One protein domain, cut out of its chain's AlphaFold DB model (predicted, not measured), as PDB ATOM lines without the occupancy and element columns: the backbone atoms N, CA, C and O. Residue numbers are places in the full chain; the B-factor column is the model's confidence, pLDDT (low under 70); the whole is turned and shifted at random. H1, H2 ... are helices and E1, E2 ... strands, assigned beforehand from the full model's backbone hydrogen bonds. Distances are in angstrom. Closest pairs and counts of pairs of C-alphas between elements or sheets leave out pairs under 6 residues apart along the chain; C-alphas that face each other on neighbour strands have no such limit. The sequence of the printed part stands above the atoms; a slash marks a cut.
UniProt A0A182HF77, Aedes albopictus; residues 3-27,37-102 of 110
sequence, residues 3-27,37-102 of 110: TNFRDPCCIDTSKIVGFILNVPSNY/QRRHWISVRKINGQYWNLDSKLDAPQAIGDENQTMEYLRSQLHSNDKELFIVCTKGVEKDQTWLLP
ATOM      1  N   THR A   3       0.199 157.683 -37.989       53.09
ATOM      2  CA  THR A   3       1.020 156.864 -38.884       53.09
ATOM      3  C   THR A   3       0.175 155.891 -39.699       53.09
ATOM      4  O   THR A   3      -0.322 154.906 -39.165       53.09
ATOM      5  N   ASN A   4       0.063 156.127 -41.012       54.31
ATOM      6  CA  ASN A   4      -0.570 155.223 -41.989       54.31
ATOM      7  C   ASN A   4       0.338 154.027 -42.366       54.31
ATOM      8  O   ASN A   4       0.332 153.567 -43.511       54.31
ATOM      9  N   PHE A   5       1.171 153.539 -41.442       59.41
ATOM     10  CA  PHE A   5       2.040 152.399 -41.727       59.41
ATOM     11  C   PHE A   5       1.221 151.114 -41.736       59.41
ATOM     12  O   PHE A   5       0.492 150.821 -40.792       59.41
ATOM     13  N   ARG A   6       1.366 150.329 -42.807       60.50
ATOM     14  CA  ARG A   6       0.797 148.976 -42.879       60.50
ATOM     15  C   ARG A   6       1.596 147.974 -42.044       60.50
ATOM     16  O   ARG A   6       1.050 146.937 -41.686       60.50
ATOM     17  N   ASP A   7       2.860 148.277 -41.734       80.31
ATOM     18  CA  ASP A   7       3.738 147.404 -40.958       80.31
ATOM     19  C   ASP A   7       4.423 148.169 -39.803       80.31
ATOM     20  O   ASP A   7       5.191 149.093 -40.069       80.31
ATOM     21  N   PRO A   8       4.170 147.809 -38.530       87.25
ATOM     22  CA  PRO A   8       4.806 148.421 -37.368       87.25
ATOM     23  C   PRO A   8       6.284 148.030 -37.188       87.25
ATOM     24  O   PRO A   8       6.953 148.624 -36.348       87.25
ATOM     25  N   CYS A   9       6.831 147.087 -37.967       87.44
ATOM     26  CA  CYS A   9       8.241 146.687 -37.852       87.44
ATOM     27  C   CYS A   9       9.256 147.761 -38.255       87.44
ATOM     28  O   CYS A   9      10.435 147.585 -37.985       87.44
ATOM     29  N   CYS A  10       8.833 148.876 -38.852       89.38
ATOM     30  CA  CYS A  10       9.727 150.006 -39.099       89.38
ATOM     31  C   CYS A  10      10.006 150.854 -37.847       89.38
ATOM     32  O   CYS A  10      10.775 151.810 -37.919       89.38
ATOM     33  N   ILE A  11       9.367 150.559 -36.714       92.38
ATOM     34  CA  ILE A  11       9.395 151.398 -35.516       92.38
ATOM     35  C   ILE A  11      10.546 150.973 -34.598       92.38
ATOM     36  O   ILE A  11      10.632 149.819 -34.187       92.38
ATOM     37  N   ASP A  12      11.386 151.932 -34.208       94.19
ATOM     38  CA  ASP A  12      12.411 151.743 -33.182       94.19
ATOM     39  C   ASP A  12      11.756 151.787 -31.792       94.19
ATOM     40  O   ASP A  12      11.544 152.847 -31.188       94.19
ATOM     41  N   THR A  13      11.409 150.607 -31.279       93.75
ATOM     42  CA  THR A  13      10.747 150.406 -29.979       93.75
ATOM     43  C   THR A  13      11.547 150.965 -28.803       93.75
ATOM     44  O   THR A  13      10.955 151.317 -27.780       93.75
ATOM     45  N   SER A  14      12.869 151.104 -28.943       94.19
ATOM     46  CA  SER A  14      13.745 151.648 -27.902       94.19
ATOM     47  C   SER A  14      13.597 153.164 -27.722       94.19
ATOM     48  O   SER A  14      13.980 153.709 -26.684       94.19
ATOM     49  N   LYS A  15      13.034 153.858 -28.719       96.06
ATOM     50  CA  LYS A  15      12.892 155.323 -28.744       96.06
ATOM     51  C   LYS A  15      11.499 155.807 -28.353       96.06
ATOM     52  O   LYS A  15      11.304 157.005 -28.143       96.06
ATOM     53  N   ILE A  16      10.528 154.908 -28.239       95.62
ATOM     54  CA  ILE A  16       9.128 155.255 -27.981       95.62
ATOM     55  C   ILE A  16       8.729 154.937 -26.534       95.62
ATOM     56  O   ILE A  16       9.334 154.116 -25.852       95.62
ATOM     57  N   VAL A  17       7.666 155.581 -26.065       96.62
ATOM     58  CA  VAL A  17       7.018 155.275 -24.780       96.62
ATOM     59  C   VAL A  17       6.069 154.083 -24.926       96.62
ATOM     60  O   VAL A  17       5.923 153.278 -24.007       96.62
ATOM     61  N   GLY A  18       5.405 153.981 -26.076       95.88
ATOM     62  CA  GLY A  18       4.437 152.934 -26.370       95.88
ATOM     63  C   GLY A  18       3.519 153.327 -27.518       95.88
ATOM     64  O   GLY A  18       3.824 154.231 -28.301       95.88
ATOM     65  N   PHE A  19       2.374 152.662 -27.583       96.19
ATOM     66  CA  PHE A  19       1.399 152.836 -28.645       96.19
ATOM     67  C   PHE A  19       0.019 153.175 -28.093       96.19
ATOM     68  O   PHE A  19      -0.338 152.795 -26.975       96.19
ATOM     69  N   ILE A  20      -0.773 153.852 -28.916       96.31
ATOM     70  CA  ILE A  20      -2.204 154.039 -28.703       96.31
ATOM     71  C   ILE A  20      -2.932 153.524 -29.942       96.31
ATOM     72  O   ILE A  20      -2.655 153.957 -31.057       96.31
ATOM     73  N   LEU A  21      -3.864 152.603 -29.743       93.44
ATOM     74  CA  LEU A  21      -4.764 152.096 -30.770       93.44
ATOM     75  C   LEU A  21      -6.115 152.798 -30.644       93.44
ATOM     76  O   LEU A  21      -6.695 152.843 -29.558       93.44
ATOM     77  N   ASN A  22      -6.632 153.296 -31.761       92.31
ATOM     78  CA  ASN A  22      -8.010 153.750 -31.884       92.31
ATOM     79  C   ASN A  22      -8.826 152.683 -32.608       92.31
ATOM     80  O   ASN A  22      -8.690 152.508 -33.822       92.31
ATOM     81  N   VAL A  23      -9.679 151.970 -31.880       89.50
ATOM     82  CA  VAL A  23     -10.492 150.890 -32.442       89.50
ATOM     83  C   VAL A  23     -11.977 151.240 -32.417       89.50
ATOM     84  O   VAL A  23     -12.448 151.929 -31.508       89.50
ATOM     85  N   PRO A  24     -12.763 150.793 -33.405       86.81
ATOM     86  CA  PRO A  24     -14.204 150.953 -33.351       86.81
ATOM     87  C   PRO A  24     -14.803 150.046 -32.272       86.81
ATOM     88  O   PRO A  24     -14.466 148.871 -32.146       86.81
ATOM     89  N   SER A  25     -15.730 150.597 -31.498       78.31
ATOM     90  CA  SER A  25     -16.446 149.913 -30.432       78.31
ATOM     91  C   SER A  25     -17.929 149.859 -30.761       78.31
ATOM     92  O   SER A  25     -18.617 150.880 -30.783       78.31
ATOM     93  N   ASN A  26     -18.428 148.639 -30.946       69.12
ATOM     94  CA  ASN A  26     -19.850 148.378 -31.117       69.12
ATOM     95  C   ASN A  26     -20.519 148.247 -29.747       69.12
ATOM     96  O   ASN A  26     -20.144 147.386 -28.953       69.12
ATOM     97  N   TYR A  27     -21.532 149.072 -29.484       58.91
ATOM     98  CA  TYR A  27     -22.414 148.885 -28.333       58.91
ATOM     99  C   TYR A  27     -23.581 147.974 -28.715       58.91
ATOM    100  O   TYR A  27     -24.269 148.201 -29.712       58.91
ATOM    101  N   GLN A  37     -21.349 154.069 -33.783       70.31
ATOM    102  CA  GLN A  37     -19.993 153.540 -33.689       70.31
ATOM    103  C   GLN A  37     -19.152 154.504 -32.848       70.31
ATOM    104  O   GLN A  37     -18.826 155.609 -33.281       70.31
ATOM    105  N   ARG A  38     -18.825 154.113 -31.612       82.31
ATOM    106  CA  ARG A  38     -17.903 154.892 -30.774       82.31
ATOM    107  C   ARG A  38     -16.475 154.439 -31.012       82.31
ATOM    108  O   ARG A  38     -16.229 153.290 -31.368       82.31
ATOM    109  N   ARG A  39     -15.532 155.341 -30.788       87.94
ATOM    110  CA  ARG A  39     -14.110 155.017 -30.728       87.94
ATOM    111  C   ARG A  39     -13.740 154.540 -29.331       87.94
ATOM    112  O   ARG A  39     -14.314 155.000 -28.345       87.94
ATOM    113  N   HIS A  40     -12.813 153.599 -29.269       90.81
ATOM    114  CA  HIS A  40     -12.263 153.056 -28.041       90.81
ATOM    115  C   HIS A  40     -10.746 153.088 -28.127       90.81
ATOM    116  O   HIS A  40     -10.166 152.645 -29.118       90.81
ATOM    117  N   TRP A  41     -10.128 153.647 -27.096       94.44
ATOM    118  CA  TRP A  41      -8.694 153.875 -27.052       94.44
ATOM    119  C   TRP A  41      -8.042 152.795 -26.208       94.44
ATOM    120  O   TRP A  41      -8.393 152.616 -25.043       94.44
ATOM    121  N   ILE A  42      -7.081 152.095 -26.796       95.38
ATOM    122  CA  ILE A  42      -6.302 151.065 -26.120       95.38
ATOM    123  C   ILE A  42      -4.867 151.558 -26.036       95.38
ATOM    124  O   ILE A  42      -4.287 151.946 -27.048       95.38
ATOM    125  N   SER A  43      -4.281 151.536 -24.840       97.56
ATOM    126  CA  SER A  43      -2.860 151.839 -24.674       97.56
ATOM    127  C   SER A  43      -2.046 150.552 -24.587       97.56
ATOM    128  O   SER A  43      -2.441 149.595 -23.921       97.56
ATOM    129  N   VAL A  44      -0.916 150.523 -25.289       97.62
ATOM    130  CA  VAL A  44       0.020 149.397 -25.301       97.62
ATOM    131  C   VAL A  44       1.383 149.896 -24.853       97.62
ATOM    132  O   VAL A  44       1.916 150.853 -25.418       97.62
ATOM    133  N   ARG A  45       1.962 149.265 -23.827       97.19
ATOM    134  CA  ARG A  45       3.203 149.750 -23.206       97.19
ATOM    135  C   ARG A  45       4.132 148.619 -22.788       97.19
ATOM    136  O   ARG A  45       3.677 147.614 -22.249       97.19
ATOM    137  N   LYS A  46       5.440 148.836 -22.970       96.69
ATOM    138  CA  LYS A  46       6.495 147.976 -22.426       96.69
ATOM    139  C   LYS A  46       6.711 148.274 -20.942       96.69
ATOM    140  O   LYS A  46       6.987 149.415 -20.566       96.69
ATOM    141  N   ILE A  47       6.585 147.257 -20.099       95.50
ATOM    142  CA  ILE A  47       6.807 147.304 -18.651       95.50
ATOM    143  C   ILE A  47       7.637 146.072 -18.292       95.50
ATOM    144  O   ILE A  47       7.254 144.951 -18.618       95.50
ATOM    145  N   ASN A  48       8.790 146.279 -17.649       93.56
ATOM    146  CA  ASN A  48       9.712 145.211 -17.238       93.56
ATOM    147  C   ASN A  48      10.089 144.237 -18.374       93.56
ATOM    148  O   ASN A  48      10.137 143.030 -18.177       93.56
ATOM    149  N   GLY A  49      10.343 144.763 -19.576       91.69
ATOM    150  CA  GLY A  49      10.775 143.961 -20.727       91.69
ATOM    151  C   GLY A  49       9.647 143.381 -21.587       91.69
ATOM    152  O   GLY A  49       9.922 142.982 -22.713       91.69
ATOM    153  N   GLN A  50       8.397 143.418 -21.123       95.75
ATOM    154  CA  GLN A  50       7.242 142.832 -21.809       95.75
ATOM    155  C   GLN A  50       6.200 143.894 -22.165       95.75
ATOM    156  O   GLN A  50       6.016 144.858 -21.424       95.75
ATOM    157  N   TYR A  51       5.507 143.731 -23.288       97.81
ATOM    158  CA  TYR A  51       4.401 144.599 -23.677       97.81
ATOM    159  C   TYR A  51       3.073 144.130 -23.104       97.81
ATOM    160  O   TYR A  51       2.763 142.936 -23.062       97.81
ATOM    161  N   TRP A  52       2.269 145.112 -22.713       98.06
ATOM    162  CA  TRP A  52       0.975 144.924 -22.082       98.06
ATOM    163  C   TRP A  52      -0.097 145.704 -22.823       98.06
ATOM    164  O   TRP A  52       0.110 146.863 -23.187       98.06
ATOM    165  N   ASN A  53      -1.251 145.069 -22.992       97.69
ATOM    166  CA  ASN A  53      -2.506 145.704 -23.333       97.69
ATOM    167  C   ASN A  53      -3.125 146.283 -22.052       97.69
ATOM    168  O   ASN A  53      -3.452 145.546 -21.119       97.69
ATOM    169  N   LEU A  54      -3.273 147.606 -22.022       97.25
ATOM    170  CA  LEU A  54      -3.820 148.380 -20.908       97.25
ATOM    171  C   LEU A  54      -5.209 148.942 -21.256       97.25
ATOM    172  O   LEU A  54      -5.550 150.069 -20.890       97.25
ATOM    173  N   ASP A  55      -5.988 148.193 -22.033       95.38
ATOM    174  CA  ASP A  55      -7.386 148.501 -22.319       95.38
ATOM    175  C   ASP A  55      -8.200 148.592 -21.015       95.38
ATOM    176  O   ASP A  55      -8.279 147.636 -20.245       95.38
ATOM    177  N   SER A  56      -8.861 149.732 -20.796       93.06
ATOM    178  CA  SER A  56      -9.706 149.982 -19.624       93.06
ATOM    179  C   SER A  56     -10.970 149.114 -19.552       93.06
ATOM    180  O   SER A  56     -11.697 149.191 -18.567       93.06
ATOM    181  N   LYS A  57     -11.296 148.356 -20.606       90.81
ATOM    182  CA  LYS A  57     -12.392 147.374 -20.629       90.81
ATOM    183  C   LYS A  57     -11.975 145.989 -20.141       90.81
ATOM    184  O   LYS A  57     -12.849 145.143 -19.974       90.81
ATOM    185  N   LEU A  58     -10.679 145.733 -19.983       92.56
ATOM    186  CA  LEU A  58     -10.190 144.487 -19.407       92.56
ATOM    187  C   LEU A  58     -10.250 144.572 -17.881       92.56
ATOM    188  O   LEU A  58      -9.976 145.624 -17.307       92.56
ATOM    189  N   ASP A  59     -10.534 143.446 -17.229       95.81
ATOM    190  CA  ASP A  59     -10.523 143.363 -15.762       95.81
ATOM    191  C   ASP A  59      -9.118 143.612 -15.180       95.81
ATOM    192  O   ASP A  59      -8.972 144.055 -14.041       95.81
ATOM    193  N   ALA A  60      -8.075 143.331 -15.967       96.38
ATOM    194  CA  ALA A  60      -6.677 143.559 -15.623       96.38
ATOM    195  C   ALA A  60      -5.809 143.728 -16.889       96.38
ATOM    196  O   ALA A  60      -6.205 143.269 -17.966       96.38
ATOM    197  N   PRO A  61      -4.604 144.326 -16.774       96.94
ATOM    198  CA  PRO A  61      -3.617 144.354 -17.851       96.94
ATOM    199  C   PRO A  61      -3.346 142.965 -18.429       96.94
ATOM    200  O   PRO A  61      -3.054 142.025 -17.689       96.94
ATOM    201  N   GLN A  62      -3.389 142.841 -19.754       97.81
ATOM    202  CA  GLN A  62      -3.095 141.582 -20.436       97.81
ATOM    203  C   GLN A  62      -1.722 141.622 -21.094       97.81
ATOM    204  O   GLN A  62      -1.402 142.540 -21.847       97.81
ATOM    205  N   ALA A  63      -0.914 140.607 -20.816       97.31
ATOM    206  CA  ALA A  63       0.364 140.397 -21.473       97.31
ATOM    207  C   ALA A  63       0.156 140.163 -22.976       97.31
ATOM    208  O   ALA A  63      -0.583 139.261 -23.364       97.31
ATOM    209  N   ILE A  64       0.833 140.954 -23.812       97.19
ATOM    210  CA  ILE A  64       0.928 140.699 -25.257       97.19
ATOM    211  C   ILE A  64       2.139 139.805 -25.519       97.19
ATOM    212  O   ILE A  64       2.012 138.785 -26.190       97.19
ATOM    213  N   GLY A  65       3.293 140.159 -24.941       95.88
ATOM    214  CA  GLY A  65       4.527 139.394 -25.098       95.88
ATOM    215  C   GLY A  65       5.758 140.260 -25.342       95.88
ATOM    216  O   GLY A  65       5.812 141.423 -24.927       95.88
ATOM    217  N   ASP A  66       6.754 139.669 -25.987       94.56
ATOM    218  CA  ASP A  66       7.965 140.357 -26.425       94.56
ATOM    219  C   ASP A  66       7.708 141.309 -27.612       94.56
ATOM    220  O   ASP A  66       6.569 141.563 -28.017       94.56
ATOM    221  N   GLU A  67       8.776 141.892 -28.156       92.44
ATOM    222  CA  GLU A  67       8.686 142.818 -29.287       92.44
ATOM    223  C   GLU A  67       8.096 142.164 -30.541       92.44
ATOM    224  O   GLU A  67       7.206 142.752 -31.154       92.44
ATOM    225  N   ASN A  68       8.503 140.940 -30.883       92.69
ATOM    226  CA  ASN A  68       8.024 140.245 -32.081       92.69
ATOM    227  C   ASN A  68       6.529 139.933 -31.971       92.69
ATOM    228  O   ASN A  68       5.751 140.282 -32.862       92.69
ATOM    229  N   GLN A  69       6.115 139.372 -30.831       95.12
ATOM    230  CA  GLN A  69       4.711 139.083 -30.534       95.12
ATOM    231  C   GLN A  69       3.862 140.360 -30.556       95.12
ATOM    232  O   GLN A  69       2.722 140.364 -31.023       95.12
ATOM    233  N   THR A  70       4.428 141.478 -30.097       94.75
ATOM    234  CA  THR A  70       3.744 142.774 -30.117       94.75
ATOM    235  C   THR A  70       3.585 143.316 -31.530       94.75
ATOM    236  O   THR A  70       2.514 143.823 -31.861       94.75
ATOM    237  N   MET A  71       4.597 143.190 -32.391       93.19
ATOM    238  CA  MET A  71       4.480 143.603 -33.792       93.19
ATOM    239  C   MET A  71       3.437 142.772 -34.538       93.19
ATOM    240  O   MET A  71       2.635 143.328 -35.287       93.19
ATOM    241  N   GLU A  72       3.382 141.462 -34.297       92.94
ATOM    242  CA  GLU A  72       2.331 140.586 -34.830       92.94
ATOM    243  C   GLU A  72       0.940 140.985 -34.327       92.94
ATOM    244  O   GLU A  72       0.007 141.132 -35.123       92.94
ATOM    245  N   TYR A  73       0.806 141.245 -33.024       93.25
ATOM    246  CA  TYR A  73      -0.429 141.755 -32.436       93.25
ATOM    247  C   TYR A  73      -0.869 143.062 -33.107       93.25
ATOM    248  O   TYR A  73      -2.004 143.152 -33.579       93.25
ATOM    249  N   LEU A  74       0.017 144.053 -33.225       92.19
ATOM    250  CA  LEU A  74      -0.289 145.345 -33.846       92.19
ATOM    251  C   LEU A  74      -0.655 145.196 -35.330       92.19
ATOM    252  O   LEU A  74      -1.638 145.793 -35.769       92.19
ATOM    253  N   ARG A  75       0.051 144.348 -36.092       90.31
ATOM    254  CA  ARG A  75      -0.307 144.015 -37.484       90.31
ATOM    255  C   ARG A  75      -1.709 143.425 -37.584       90.31
ATOM    256  O   ARG A  75      -2.488 143.848 -38.434       90.31
ATOM    257  N   SER A  76      -2.050 142.485 -36.701       88.88
ATOM    258  CA  SER A  76      -3.391 141.890 -36.668       88.88
ATOM    259  C   SER A  76      -4.471 142.934 -36.373       88.88
ATOM    260  O   SER A  76      -5.566 142.877 -36.935       88.88
ATOM    261  N   GLN A  77      -4.155 143.933 -35.537       87.19
ATOM    262  CA  GLN A  77      -5.063 145.041 -35.274       87.19
ATOM    263  C   GLN A  77      -5.221 145.932 -36.504       87.19
ATOM    264  O   GLN A  77      -6.343 146.313 -36.793       87.19
ATOM    265  N   LEU A  78      -4.160 146.206 -37.261       85.38
ATOM    266  CA  LEU A  78      -4.187 147.106 -38.421       85.38
ATOM    267  C   LEU A  78      -4.714 146.477 -39.721       85.38
ATOM    268  O   LEU A  78      -4.765 147.151 -40.746       85.38
ATOM    269  N   HIS A  79      -5.127 145.206 -39.706       79.06
ATOM    270  CA  HIS A  79      -5.660 144.541 -40.899       79.06
ATOM    271  C   HIS A  79      -6.944 145.202 -41.435       79.06
ATOM    272  O   HIS A  79      -7.238 145.115 -42.627       79.06
ATOM    273  N   SER A  80      -7.714 145.872 -40.571       73.88
ATOM    274  CA  SER A  80      -8.900 146.633 -40.960       73.88
ATOM    275  C   SER A  80      -8.594 148.135 -41.017       73.88
ATOM    276  O   SER A  80      -8.067 148.716 -40.072       73.88
ATOM    277  N   ASN A  81      -8.976 148.789 -42.119       72.69
ATOM    278  CA  ASN A  81      -8.742 150.228 -42.345       72.69
ATOM    279  C   ASN A  81      -9.561 151.150 -41.419       72.69
ATOM    280  O   ASN A  81      -9.483 152.370 -41.524       72.69
ATOM    281  N   ASP A  82     -10.397 150.585 -40.553       83.00
ATOM    282  CA  ASP A  82     -11.198 151.320 -39.583       83.00
ATOM    283  C   ASP A  82     -10.482 151.497 -38.241       83.00
ATOM    284  O   ASP A  82     -11.074 152.066 -37.326       83.00
ATOM    285  N   LYS A  83      -9.233 151.046 -38.105       87.31
ATOM    286  CA  LYS A  83      -8.410 151.210 -36.904       87.31
ATOM    287  C   LYS A  83      -7.200 152.082 -37.189       87.31
ATOM    288  O   LYS A  83      -6.659 152.081 -38.289       87.31
ATOM    289  N   GLU A  84      -6.763 152.805 -36.169       89.38
ATOM    290  CA  GLU A  84      -5.626 153.716 -36.272       89.38
ATOM    291  C   GLU A  84      -4.607 153.387 -35.183       89.38
ATOM    292  O   GLU A  84      -4.978 153.088 -34.045       89.38
ATOM    293  N   LEU A  85      -3.321 153.455 -35.527       91.44
ATOM    294  CA  LEU A  85      -2.213 153.293 -34.592       91.44
ATOM    295  C   LEU A  85      -1.472 154.621 -34.453       91.44
ATOM    296  O   LEU A  85      -1.116 155.266 -35.439       91.44
ATOM    297  N   PHE A  86      -1.208 154.997 -33.211       93.56
ATOM    298  CA  PHE A  86      -0.419 156.160 -32.845       93.56
ATOM    299  C   PHE A  86       0.813 155.716 -32.071       93.56
ATOM    300  O   PHE A  86       0.739 154.869 -31.178       93.56
ATOM    301  N   ILE A  87       1.938 156.352 -32.377       94.19
ATOM    302  CA  ILE A  87       3.187 156.192 -31.638       94.19
ATOM    303  C   ILE A  87       3.266 157.300 -30.591       94.19
ATOM    304  O   ILE A  87       3.131 158.486 -30.908       94.19
ATOM    305  N   VAL A  88       3.514 156.918 -29.342       96.12
ATOM    306  CA  VAL A  88       3.758 157.856 -28.246       96.12
ATOM    307  C   VAL A  88       5.259 157.943 -28.034       96.12
ATOM    308  O   VAL A  88       5.901 156.955 -27.689       96.12
ATOM    309  N   CYS A  89       5.835 159.123 -28.226       95.81
ATOM    310  CA  CYS A  89       7.259 159.372 -28.022       95.81
ATOM    311  C   CYS A  89       7.483 160.777 -27.448       95.81
ATOM    312  O   CYS A  89       6.541 161.552 -27.270       95.81
ATOM    313  N   THR A  90       8.728 161.094 -27.094       97.00
ATOM    314  CA  THR A  90       9.082 162.443 -26.636       97.00
ATOM    315  C   THR A  90       9.167 163.410 -27.818       97.00
ATOM    316  O   THR A  90       9.395 162.999 -28.956       97.00
ATOM    317  N   LYS A  91       9.062 164.718 -27.551       95.19
ATOM    318  CA  LYS A  91       9.178 165.754 -28.593       95.19
ATOM    319  C   LYS A  91      10.502 165.693 -29.365       95.19
ATOM    320  O   LYS A  91      10.509 165.964 -30.557       95.19
ATOM    321  N   GLY A  92      11.608 165.347 -28.698       95.88
ATOM    322  CA  GLY A  92      12.909 165.186 -29.360       95.88
ATOM    323  C   GLY A  92      12.909 164.005 -30.328       95.88
ATOM    324  O   GLY A  92      13.308 164.151 -31.477       95.88
ATOM    325  N   VAL A  93      12.355 162.867 -29.901       95.50
ATOM    326  CA  VAL A  93      12.235 161.675 -30.751       95.50
ATOM    327  C   VAL A  93      11.350 161.933 -31.970       95.50
ATOM    328  O   VAL A  93      11.699 161.510 -33.070       95.50
ATOM    329  N   GLU A  94      10.228 162.637 -31.794       93.31
ATOM    330  CA  GLU A  94       9.354 163.041 -32.901       93.31
ATOM    331  C   GLU A  94      10.073 163.983 -33.874       93.31
ATOM    332  O   GLU A  94      10.065 163.725 -35.077       93.31
ATOM    333  N   LYS A  95      10.717 165.038 -33.353       93.12
ATOM    334  CA  LYS A  95      11.440 166.040 -34.148       93.12
ATOM    335  C   LYS A  95      12.545 165.413 -34.997       93.12
ATOM    336  O   LYS A  95      12.651 165.734 -36.176       93.12
ATOM    337  N   ASP A  96      13.331 164.522 -34.403       93.19
ATOM    338  CA  ASP A  96      14.467 163.881 -35.069       93.19
ATOM    339  C   ASP A  96      14.048 162.617 -35.845       93.19
ATOM    340  O   ASP A  96      14.894 161.912 -36.390       93.19
ATOM    341  N   GLN A  97      12.747 162.291 -35.849       92.19
ATOM    342  CA  GLN A  97      12.164 161.086 -36.451       92.19
ATOM    343  C   GLN A  97      12.863 159.781 -36.035       92.19
ATOM    344  O   GLN A  97      12.865 158.781 -36.755       92.19
ATOM    345  N   THR A  98      13.439 159.758 -34.831       94.81
ATOM    346  CA  THR A  98      14.208 158.603 -34.348       94.81
ATOM    347  C   THR A  98      13.329 157.434 -33.921       94.81
ATOM    348  O   THR A  98      13.846 156.344 -33.720       94.81
ATOM    349  N   TRP A  99      12.008 157.627 -33.843       93.62
ATOM    350  CA  TRP A  99      11.029 156.549 -33.675       93.62
ATOM    351  C   TRP A  99      10.958 155.610 -34.889       93.62
ATOM    352  O   TRP A  99      10.416 154.519 -34.762       93.62
ATOM    353  N   LEU A 100      11.474 156.016 -36.052       92.62
ATOM    354  CA  LEU A 100      11.611 155.171 -37.237       92.62
ATOM    355  C   LEU A 100      13.005 154.537 -37.233       92.62
ATOM    356  O   LEU A 100      13.976 155.233 -36.940       92.62
ATOM    357  N   LEU A 101      13.137 153.254 -37.553       91.50
ATOM    358  CA  LEU A 101      14.434 152.583 -37.658       91.50
ATOM    359  C   LEU A 101      15.276 153.185 -38.805       91.50
ATOM    360  O   LEU A 101      14.702 153.565 -39.832       91.50
ATOM    361  N   PRO A 102      16.614 153.305 -38.657       89.69
ATOM    362  CA  PRO A 102      17.483 153.989 -39.621       89.69
ATOM    363  C   PRO A 102      17.316 153.540 -41.078       89.69
ATOM    364  O   PRO A 102      17.309 154.376 -41.973       89.69
TER     365      PRO A 102
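This is residues 3 to 27 and 37 to 102 of the 110 residues of a protein of Aedes albopictus (UniProt A0A182HF77). A strongly twisted sheet of five strands has one helix, H1, packed over one face, and its two longest strands, E1 and E2, run side by side as a long ribbon to the two ends of the cut. The much smaller helix H2 comes after edge strand E5 and only grazes the sheet, while the first stretch, residues 3 to 15, has no named element. The printed part has 91 residues, with two named helices and five named strands in the order E1, E2, E3, E4, H1, E5, H2; the sheet runs E4, E3, E2, E1, E5, all antiparallel. The class is mixed, helices and strands, in two layers, with H1 on one face of the sheet. The whole is compact, with a radius of gyration of the C-alphas of 13.1 A, and the C-alphas span 41 by 29 by 23 A.

Residues 3 to 15 come first, with C-alpha 3 at (1.020, 156.864, -38.884). Strand E1, residues 16 to 27, begins at C-alpha 16 at (9.128, 155.255, -27.981) and is 32.2 A long. After the cut, E2, residues 37 to 47, runs 31.4 A from C-alpha 37 at (-19.993, 153.540, -33.689). The short strands E3, residues 50 to 53, and E4, residues 62 to 65, follow. H1, residues 67 to 78, measures 16.4 A from first to last C-alpha. E5, residues 84 to 89, measures 16.3 A, and H2, residues 91 to 95, ends at C-alpha 95 at (11.440, 166.040, -34.148).

E1 and E2 are antiparallel neighbours at 151 degrees between their directions; N 21 and O 42 are within hydrogen-bond range at 2.8 A, and N 40 and O 23 at 2.8 A. On the other side of E1 stands edge strand E5, antiparallel at 153 degrees, with N 20 and O 86 at 2.9 A and N 86 and O 20 at 2.8 A. E2, E3 and E4 form a meander, each strand the antiparallel neighbour of the one before. E2 and E3 are a hairpin at 162 degrees, with N 52 and O 45 at 2.9 A. E3 and E4 are a hairpin at 139 degrees, with N 53 and O 62 at 2.8 A, and E4 is the other edge strand. From edge to edge the strands' lines turn by 78 degrees. H1 is on the sheet, with 34 pairs of C-alphas within 10 A. Its closest C-alphas to E4 are those of Thr 70 and Ile 64, 6.0 A apart, and to E3 those of Thr 70 and Tyr 51, 6.7 A. Towards E5 the closest C-alphas are those of Leu 78 and Glu 84, 7.1 A apart. H1 is near E1, with 7 pairs of C-alphas within 10 A, and near E2, with 5. H2 only grazes the sheet with its residues 93 to 95, and it is apart from H1. In H1 and H2 every O i to N i+4 pair is within hydrogen-bond range.

The two C-alphas farthest apart, those of Tyr 27 and Pro 102, are 41.8 A from each other. Residues 28 to 36, the link from E1 to E2 across the cut, are not printed; C-alphas 27 and 37 are 7.5 A apart. Of the links that are printed whole, none is long: E3 to E4 is short, and E2 to E3, E4 to H1, H1 to E5 and E5 to H2 are tight. The mean pLDDT of the printed part is 89.9, and residues 3 to 6 and 26 to 27 of this predicted model are under 70.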